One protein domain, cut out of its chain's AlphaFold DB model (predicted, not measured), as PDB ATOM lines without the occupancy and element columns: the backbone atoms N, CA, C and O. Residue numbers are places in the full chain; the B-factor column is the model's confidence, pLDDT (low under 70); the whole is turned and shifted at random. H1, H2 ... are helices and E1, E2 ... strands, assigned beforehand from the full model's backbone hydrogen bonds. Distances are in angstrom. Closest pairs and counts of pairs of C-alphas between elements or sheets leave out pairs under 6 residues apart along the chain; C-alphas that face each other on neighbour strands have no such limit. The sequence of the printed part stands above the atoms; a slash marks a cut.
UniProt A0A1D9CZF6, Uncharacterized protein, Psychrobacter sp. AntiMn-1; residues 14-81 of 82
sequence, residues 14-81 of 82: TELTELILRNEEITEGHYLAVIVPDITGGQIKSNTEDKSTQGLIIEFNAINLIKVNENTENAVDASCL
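This is residues 14 to 81 of the 82 residues of an uncharacterized protein of Psychrobacter sp. AntiMn-1 (UniProt A0A1D9CZF6). A long two-stranded ribbon has helix H1 packed on E1 near one end and a far loop, residues 41 to 56, at the other. E1 runs on into E2, and the chain folds back through E3 and E4, with short H2 close by H1. The 68 printed residues hold, in order, H1, E1, E2, E3, E4 and H2, with sheets E1 - E4 and E2 - E3, both antiparallel. The class is mixed, helices and strands, with 32 residues, under half, in named elements. The whole is extended, with a radius of gyration of the C-alphas of 18.2 A and spans of 57 by 24 by 15 A.

H1 is residues 14 to 23, 14.2 A long, with C-alpha 14 at (144.686, 210.920, 213.650). E1 is residues 30 to 35, 16.6 A long. E2 is residues 38 to 40 and E3 residues 57 to 59. E4 is residues 63 to 68, 15.3 A long. H2 is residues 78 to 81, with C-alpha 81 at (145.554, 222.457, 210.704).

E1 and E4 are antiparallel at 149 degrees, with N 34 and O 64 2.8 A apart, within hydrogen-bond range. Residues 30 to 31 of E1 also pair with residues 76 to 77, antiparallel. The closest C-alphas of H1 and E1, Thr 17 and Ala 33, are 5.2 A apart. H1 and H2 touch, closest at the C-alphas of Leu 21 and Ala 78, 6.6 A. E1 runs on into E2 at 16 degrees. E2 and E3 form a hairpin, antiparallel at 155 degrees, with N 38 and O 59 2.9 A apart, within range. In H1 every O i to N i+4 pair is within range; H2 is too short for such a pair.

The farthest C-alphas, Glu 28 and Glu 49, are 57.3 A apart. The printed part has no cut. The link E2 to E3 is long, 16 residues. Residues 37 to 61 have pLDDT under 70.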
ATOM      1  N   THR A  14     145.064 209.570 214.075       90.44
ATOM      2  CA  THR A  14     144.686 210.920 213.650       90.44
ATOM      3  C   THR A  14     145.715 211.940 214.127       90.44
ATOM      4  O   THR A  14     146.260 212.663 213.301       90.44
ATOM      5  N   GLU A  15     146.084 211.925 215.412       90.31
ATOM      6  CA  GLU A  15     147.102 212.836 215.961       90.31
ATOM      7  C   GLU A  15     148.473 212.650 215.289       90.31
ATOM      8  O   GLU A  15     149.163 213.630 215.015       90.31
ATOM      9  N   LEU A  16     148.867 211.411 214.967       89.62
ATOM     10  CA  LEU A  16     150.081 211.155 214.182       89.62
ATOM     11  C   LEU A  16     149.975 211.728 212.767       89.62
ATOM     12  O   LEU A  16     150.933 212.321 212.282       89.62
ATOM     13  N   THR A  17     148.824 211.572 212.112       91.88
ATOM     14  CA  THR A  17     148.586 212.130 210.773       91.88
ATOM     15  C   THR A  17     148.710 213.652 210.802       91.88
ATOM     16  O   THR A  17     149.460 214.214 210.010       91.88
ATOM     17  N   GLU A  18     148.049 214.316 211.753       93.88
ATOM     18  CA  GLU A  18     148.124 215.769 211.940       93.88
ATOM     19  C   GLU A  18     149.554 216.244 212.212       93.88
ATOM     20  O   GLU A  18     149.998 217.235 211.633       93.88
ATOM     21  N   LEU A  19     150.293 215.531 213.069       92.25
ATOM     22  CA  LEU A  19     151.679 215.862 213.390       92.25
ATOM     23  C   LEU A  19     152.581 215.779 212.155       92.25
ATOM     24  O   LEU A  19     153.388 216.679 211.932       92.25
ATOM     25  N   ILE A  20     152.446 214.722 211.347       91.50
ATOM     26  CA  ILE A  20     153.247 214.563 210.128       91.50
ATOM     27  C   ILE A  20     152.873 215.648 209.112       91.50
ATOM     28  O   ILE A  20     153.768 216.282 208.567       91.50
ATOM     29  N   LEU A  21     151.580 215.926 208.907       94.56
ATOM     30  CA  LEU A  21     151.132 216.992 208.001       94.56
ATOM     31  C   LEU A  21     151.696 218.361 208.399       94.56
ATOM     32  O   LEU A  21     152.182 219.089 207.537       94.56
ATOM     33  N   ARG A  22     151.692 218.690 209.700       93.75
ATOM     34  CA  ARG A  22     152.307 219.922 210.222       93.75
ATOM     35  C   ARG A  22     153.819 219.950 209.993       93.75
ATOM     36  O   ARG A  22     154.338 220.979 209.579       93.75
ATOM     37  N   ASN A  23     154.516 218.846 210.265       91.56
ATOM     38  CA  ASN A  23     155.974 218.764 210.122       91.56
ATOM     39  C   ASN A  23     156.435 218.850 208.660       91.56
ATOM     40  O   ASN A  23     157.499 219.398 208.397       91.56
ATOM     41  N   GLU A  24     155.643 218.320 207.730       91.94
ATOM     42  CA  GLU A  24     155.900 218.354 206.284       91.94
ATOM     43  C   GLU A  24     155.340 219.624 205.612       91.94
ATOM     44  O   GLU A  24     155.369 219.736 204.389       91.94
ATOM     45  N   GLU A  25     154.801 220.571 206.392       94.44
ATOM     46  CA  GLU A  25     154.196 221.823 205.907       94.44
ATOM     47  C   GLU A  25     153.090 221.602 204.852       94.44
ATOM     48  O   GLU A  25     152.870 222.418 203.955       94.44
ATOM     49  N   ILE A  26     152.361 220.488 204.957       94.19
ATOM     50  CA  ILE A  26     151.240 220.173 204.071       94.19
ATOM     51  C   ILE A  26     150.003 220.903 204.590       94.19
ATOM     52  O   ILE A  26     149.497 220.591 205.664       94.19
ATOM     53  N   THR A  27     149.487 221.848 203.802       95.12
ATOM     54  CA  THR A  27     148.356 222.710 204.194       95.12
ATOM     55  C   THR A  27     147.075 222.460 203.399       95.12
ATOM     56  O   THR A  27     146.063 223.099 203.659       95.12
ATOM     57  N   GLU A  28     147.089 221.562 202.409       95.75
ATOM     58  CA  GLU A  28     145.935 221.321 201.536       95.75
ATOM     59  C   GLU A  28     145.717 219.837 201.217       95.75
ATOM     60  O   GLU A  28     146.640 219.102 200.842       95.75
ATOM     61  N   GLY A  29     144.448 219.427 201.252       95.81
ATOM     62  CA  GLY A  29     143.989 218.086 200.900       95.81
ATOM     63  C   GLY A  29     143.718 217.194 202.108       95.81
ATOM     64  O   GLY A  29     144.005 217.550 203.245       95.81
ATOM     65  N   HIS A  30     143.169 216.013 201.832       97.12
ATOM     66  CA  HIS A  30     142.793 215.032 202.845       97.12
ATOM     67  C   HIS A  30     143.792 213.877 202.844       97.12
ATOM     68  O   HIS A  30     144.109 213.343 201.776       97.12
ATOM     69  N   TYR A  31     144.289 213.486 204.017       95.88
ATOM     70  CA  TYR A  31     145.327 212.462 204.139       95.88
ATOM     71  C   TYR A  31     145.010 211.429 205.207       95.88
ATOM     72  O   TYR A  31     144.413 211.730 206.237       95.88
ATOM     73  N   LEU A  32     145.482 210.211 204.969       93.56
ATOM     74  CA  LEU A  32     145.479 209.129 205.940       93.56
ATOM     75  C   LEU A  32     146.920 208.676 206.180       93.56
ATOM     76  O   LEU A  32     147.634 208.355 205.225       93.56
ATOM     77  N   ALA A  33     147.340 208.620 207.444       89.81
ATOM     78  CA  ALA A  33     148.563 207.921 207.805       89.81
ATOM     79  C   ALA A  33     148.318 206.411 207.782       89.81
ATOM     80  O   ALA A  33     147.499 205.876 208.532       89.81
ATOM     81  N   VAL A  34     149.062 205.714 206.933       84.75
ATOM     82  CA  VAL A  34     149.057 204.259 206.853       84.75
ATOM     83  C   VAL A  34     150.370 203.742 207.401       84.75
ATOM     84  O   VAL A  34     151.451 204.037 206.885       84.75
ATOM     85  N   ILE A  35     150.263 202.940 208.453       78.69
ATOM     86  CA  ILE A  35     151.391 202.205 209.000       78.69
ATOM     87  C   ILE A  35     151.480 200.884 208.256       78.69
ATOM     88  O   ILE A  35     150.543 200.085 208.282       78.69
ATOM     89  N   VAL A  36     152.615 200.654 207.605       74.44
ATOM     90  CA  VAL A  36     152.926 199.362 206.996       74.44
ATOM     91  C   VAL A  36     153.943 198.684 207.909       74.44
ATOM     92  O   VAL A  36     155.125 199.025 207.848       74.44
ATOM     93  N   PRO A  37     153.504 197.798 208.818       68.56
ATOM     94  CA  PRO A  37     154.435 197.090 209.677       68.56
ATOM     95  C   PRO A  37     155.277 196.111 208.862       68.56
ATOM     96  O   PRO A  37     154.759 195.429 207.975       68.56
ATOM     97  N   ASP A  38     156.547 195.985 209.230       65.81
ATOM     98  CA  ASP A  38     157.330 194.816 208.859       65.81
ATOM     99  C   ASP A  38     157.056 193.731 209.904       65.81
ATOM    100  O   ASP A  38     157.410 193.842 211.084       65.81
ATOM    101  N   ILE A  39     156.302 192.713 209.489       63.28
ATOM    102  CA  ILE A  39     155.892 191.630 210.375       63.28
ATOM    103  C   ILE A  39     156.946 190.533 210.287       63.28
ATOM    104  O   ILE A  39     156.878 189.639 209.440       63.28
ATOM    105  N   THR A  40     157.902 190.570 211.211       59.50
ATOM    106  CA  THR A  40     158.870 189.491 211.383       59.50
ATOM    107  C   THR A  40     158.346 188.485 212.410       59.50
ATOM    108  O   THR A  40     158.293 188.709 213.619       59.50
ATOM    109  N   GLY A  41     157.914 187.321 211.920       56.78
ATOM    110  CA  GLY A  41     157.531 186.205 212.780       56.78
ATOM    111  C   GLY A  41     158.759 185.582 213.446       56.78
ATOM    112  O   GLY A  41     159.514 184.864 212.794       56.78
ATOM    113  N   GLY A  42     158.954 185.823 214.744       56.16
ATOM    114  CA  GLY A  42     159.998 185.189 215.552       56.16
ATOM    115  C   GLY A  42     159.405 184.226 216.579       56.16
ATOM    116  O   GLY A  42     158.473 184.571 217.292       56.16
ATOM    117  N   GLN A  43     159.942 183.011 216.713       54.22
ATOM    118  CA  GLN A  43     159.563 182.154 217.842       54.22
ATOM    119  C   GLN A  43     160.252 182.655 219.115       54.22
ATOM    120  O   GLN A  43     161.440 182.403 219.318       54.22
ATOM    121  N   ILE A  44     159.516 183.332 219.997       56.22
ATOM    122  CA  ILE A  44     160.007 183.623 221.348       56.22
ATOM    123  C   ILE A  44     159.894 182.335 222.172       56.22
ATOM    124  O   ILE A  44     158.807 181.916 222.560       56.22
ATOM    125  N   LYS A  45     161.015 181.659 222.436       51.16
ATOM    126  CA  LYS A  45     161.013 180.520 223.363       51.16
ATOM    127  C   LYS A  45     160.907 181.052 224.792       51.16
ATOM    128  O   LYS A  45     161.861 181.629 225.304       51.16
ATOM    129  N   SER A  46     159.755 180.856 225.432       53.50
ATOM    130  CA  SER A  46     159.654 181.008 226.886       53.50
ATOM    131  C   SER A  46     160.492 179.916 227.551       53.50
ATOM    132  O   SER A  46     160.358 178.747 227.201       53.50
ATOM    133  N   ASN A  47     161.357 180.291 228.493       54.34
ATOM    134  CA  ASN A  47     162.256 179.366 229.194       54.34
ATOM    135  C   ASN A  47     161.589 178.689 230.411       54.34
ATOM    136  O   ASN A  47     162.264 178.211 231.316       54.34
ATOM    137  N   THR A  48     160.258 178.701 230.461       54.22
ATOM    138  CA  THR A  48     159.451 178.024 231.479       54.22
ATOM    139  C   THR A  48     159.007 176.674 230.930       54.22
ATOM    140  O   THR A  48     158.514 176.619 229.807       54.22
ATOM    141  N   GLU A  49     159.157 175.604 231.714       55.16
ATOM    142  CA  GLU A  49     158.906 174.193 231.349       55.16
ATOM    143  C   GLU A  49     157.483 173.861 230.852       55.16
ATOM    144  O   GLU A  49     157.209 172.718 230.503       55.16
ATOM    145  N   ASP A  50     156.594 174.842 230.724       55.59
ATOM    146  CA  ASP A  50     155.255 174.676 230.183       55.59
ATOM    147  C   ASP A  50     154.975 175.709 229.080       55.59
ATOM    148  O   ASP A  50     154.792 176.897 229.337       55.59
ATOM    149  N   LYS A  51     154.870 175.196 227.846       50.44
ATOM    150  CA  LYS A  51     154.330 175.826 226.623       50.44
ATOM    151  C   LYS A  51     155.189 176.919 225.962       50.44
ATOM    152  O   LYS A  51     155.486 177.973 226.512       50.44
ATOM    153  N   SER A  52     155.510 176.692 224.687       54.31
ATOM    154  CA  SER A  52     156.085 177.711 223.805       54.31
ATOM    155  C   SER A  52     155.037 178.783 223.488       54.31
ATOM    156  O   SER A  52     154.127 178.546 222.696       54.31
ATOM    157  N   THR A  53     155.155 179.966 224.087       51.69
ATOM    158  CA  THR A  53     154.369 181.139 223.680       51.69
ATOM    159  C   THR A  53     154.930 181.677 222.369       51.69
ATOM    160  O   THR A  53     155.996 182.281 222.351       51.69
ATOM    161  N   GLN A  54     154.231 181.472 221.253       56.78
ATOM    162  CA  GLN A  54     154.573 182.149 220.001       56.78
ATOM    163  C   GLN A  54     154.229 183.639 220.150       56.78
ATOM    164  O   GLN A  54     153.058 184.006 220.189       56.78
ATOM    165  N   GLY A  55     155.245 184.486 220.309       55.94
ATOM    166  CA  GLY A  55     155.091 185.940 220.286       55.94
ATOM    167  C   GLY A  55     155.290 186.481 218.872       55.94
ATOM    168  O   GLY A  55     156.161 186.003 218.157       55.94
ATOM    169  N   LEU A  56     154.500 187.475 218.473       56.66
ATOM    170  CA  LEU A  56     154.708 188.221 217.233       56.66
ATOM    171  C   LEU A  56     155.387 189.547 217.577       56.66
ATOM    172  O   LEU A  56     154.868 190.297 218.404       56.66
ATOM    173  N   ILE A  57     156.529 189.830 216.955       59.44
ATOM    174  CA  ILE A  57     157.130 191.164 216.992       59.44
ATOM    175  C   ILE A  57     156.630 191.900 215.749       59.44
ATOM    176  O   ILE A  57     156.680 191.370 214.642       59.44
ATOM    177  N   ILE A  58     156.084 193.097 215.950       59.31
ATOM    178  CA  ILE A  58     155.629 193.978 214.876       59.31
ATOM    179  C   ILE A  58     156.514 195.219 214.939       59.31
ATOM    180  O   ILE A  58     156.419 195.987 215.898       59.31
ATOM    181  N   GLU A  59     157.389 195.393 213.950       62.19
ATOM    182  CA  GLU A  59     158.218 196.592 213.823       62.19
ATOM    183  C   GLU A  59     157.544 197.577 212.866       62.19
ATOM    184  O   GLU A  59     157.142 197.237 211.752       62.19
ATOM    185  N   PHE A  60     157.384 198.821 213.311       66.19
ATOM    186  CA  PHE A  60     156.795 199.885 212.508       66.19
ATOM    187  C   PHE A  60     157.918 200.701 211.869       66.19
ATOM    188  O   PHE A  60     158.402 201.668 212.452       66.19
ATOM    189  N   ASN A  61     158.356 200.279 210.682       63.47
ATOM    190  CA  ASN A  61     159.517 200.867 210.004       63.47
ATOM    191  C   ASN A  61     159.187 202.154 209.231       63.47
ATOM    192  O   ASN A  61     160.085 202.950 208.963       63.47
ATOM    193  N   ALA A  62     157.917 202.372 208.875       71.69
ATOM    194  CA  ALA A  62     157.487 203.570 208.163       71.69
ATOM    195  C   ALA A  62     156.011 203.906 208.418       71.69
ATOM    196  O   ALA A  62     155.150 203.021 208.475       71.69
ATOM    197  N   ILE A  63     155.724 205.206 208.500       80.62
ATOM    198  CA  ILE A  63     154.379 205.770 208.383       80.62
ATOM    199  C   ILE A  63     154.318 206.476 207.031       80.62
ATOM    200  O   ILE A  63     155.125 207.363 206.767       80.62
ATOM    201  N   ASN A  64     153.380 206.080 206.175       86.00
ATOM    202  CA  ASN A  64     153.171 206.708 204.874       86.00
ATOM    203  C   ASN A  64     151.947 207.618 204.929       86.00
ATOM    204  O   ASN A  64     150.895 207.197 205.407       86.00
ATOM    205  N   LEU A  65     152.054 208.828 204.388       90.06
ATOM    206  CA  LEU A  65     150.890 209.668 204.123       90.06
ATOM    207  C   LEU A  65     150.337 209.355 202.737       90.06
ATOM    208  O   LEU A  65     151.042 209.458 201.733       90.06
ATOM    209  N   ILE A  66     149.057 209.001 202.679       92.19
ATOM    210  CA  ILE A  66     148.345 208.782 201.422       92.19
ATOM    211  C   ILE A  66     147.313 209.891 201.268       92.19
ATOM    212  O   ILE A  66     146.444 210.050 202.124       92.19
ATOM    213  N   LYS A  67     147.398 210.645 200.168       95.06
ATOM    214  CA  LYS A  67     146.360 211.608 199.793       95.06
ATOM    215  C   LYS A  67     145.118 210.851 199.333       95.06
ATOM    216  O   LYS A  67     145.201 209.997 198.452       95.06
ATOM    217  N   VAL A  68     143.977 211.180 199.918       95.38
ATOM    218  CA  VAL A  68     142.689 210.525 199.673       95.38
ATOM    219  C   VAL A  68     141.620 211.559 199.311       95.38
ATOM    220  O   VAL A  68     141.899 212.756 199.211       95.38
ATOM    221  N   ASN A  69     140.398 211.095 199.045       94.94
ATOM    222  CA  ASN A  69     139.265 211.988 198.814       94.94
ATOM    223  C   ASN A  69     138.693 212.513 200.147       94.94
ATOM    224  O   ASN A  69     138.897 211.911 201.198       94.94
ATOM    225  N   GLU A  70     137.936 213.608 200.085       92.00
ATOM    226  CA  GLU A  70     137.298 214.253 201.249       92.00
ATOM    227  C   GLU A  70     136.261 213.378 201.972       92.00
ATOM    228  O   GLU A  70     135.977 213.580 203.146       92.00
ATOM    229  N   ASN A  71     135.724 212.368 201.285       93.00
ATOM    230  CA  ASN A  71     134.714 211.459 201.826       93.00
ATOM    231  C   ASN A  71     135.327 210.195 202.455       93.00
ATOM    232  O   ASN A  71     134.595 209.278 202.829       93.00
ATOM    233  N   THR A  72     136.659 210.102 202.526       91.94
ATOM    234  CA  THR A  72     137.343 208.950 203.113       91.94
ATOM    235  C   THR A  72     137.258 209.044 204.628       91.94
ATOM    236  O   THR A  72     137.684 210.026 205.233       91.94
ATOM    237  N   GLU A  73     136.714 208.001 205.246       88.25
ATOM    238  CA  GLU A  73     136.591 207.920 206.697       88.25
ATOM    239  C   GLU A  73     137.965 208.054 207.372       88.25
ATOM    240  O   GLU A  73     138.942 207.435 206.945       88.25
ATOM    241  N   ASN A  74     138.029 208.842 208.449       88.00
ATOM    242  CA  ASN A  74     139.239 209.103 209.239       88.00
ATOM    243  C   ASN A  74     140.363 209.857 208.504       88.00
ATOM    244  O   ASN A  74     141.465 209.965 209.044       88.00
ATOM    245  N   ALA A  75     140.109 210.388 207.303       92.94
ATOM    246  CA  ALA A  75     141.054 211.284 206.656       92.94
ATOM    247  C   ALA A  75     141.141 212.616 207.416       92.94
ATOM    248  O   ALA A  75     140.136 213.163 207.866       92.94
ATOM    249  N   VAL A  76     142.354 213.144 207.531       95.31
ATOM    250  CA  VAL A  76     142.626 214.456 208.114       95.31
ATOM    251  C   VAL A  76     142.677 215.486 206.998       95.31
ATOM    252  O   VAL A  76     143.472 215.347 206.068       95.31
ATOM    253  N   ASP A  77     141.845 216.519 207.102       95.81
ATOM    254  CA  ASP A  77     141.923 217.700 206.248       95.81
ATOM    255  C   ASP A  77     143.074 218.600 206.709       95.81
ATOM    256  O   ASP A  77     143.016 219.232 207.767       95.81
ATOM    257  N   ALA A  78     144.128 218.660 205.899       94.94
ATOM    258  CA  ALA A  78     145.310 219.466 206.171       94.94
ATOM    259  C   ALA A  78     144.992 220.967 206.276       94.94
ATOM    260  O   ALA A  78     145.660 221.683 207.022       94.94
ATOM    261  N   SER A  79     143.948 221.442 205.587       94.06
ATOM    262  CA  SER A  79     143.561 222.857 205.621       94.06
ATOM    263  C   SER A  79     142.956 223.286 206.959       94.06
ATOM    264  O   SER A  79     142.963 224.467 207.295       94.06
ATOM    265  N   CYS A  80     142.507 222.329 207.775       92.75
ATOM    266  CA  CYS A  80     142.023 222.588 209.128       92.75
ATOM    267  C   CYS A  80     143.155 222.719 210.165       92.75
ATOM    268  O   CYS A  80     142.879 222.977 211.336       92.75
ATOM    269  N   LEU A  81     144.419 222.497 209.776       88.12
ATOM    270  CA  LEU A  81     145.554 222.457 210.704       88.12
ATOM    271  C   LEU A  81     146.338 223.774 210.791       88.12
ATOM    272  O   LEU A  81     147.165 223.904 211.700       88.12
TER     273      LEU A  81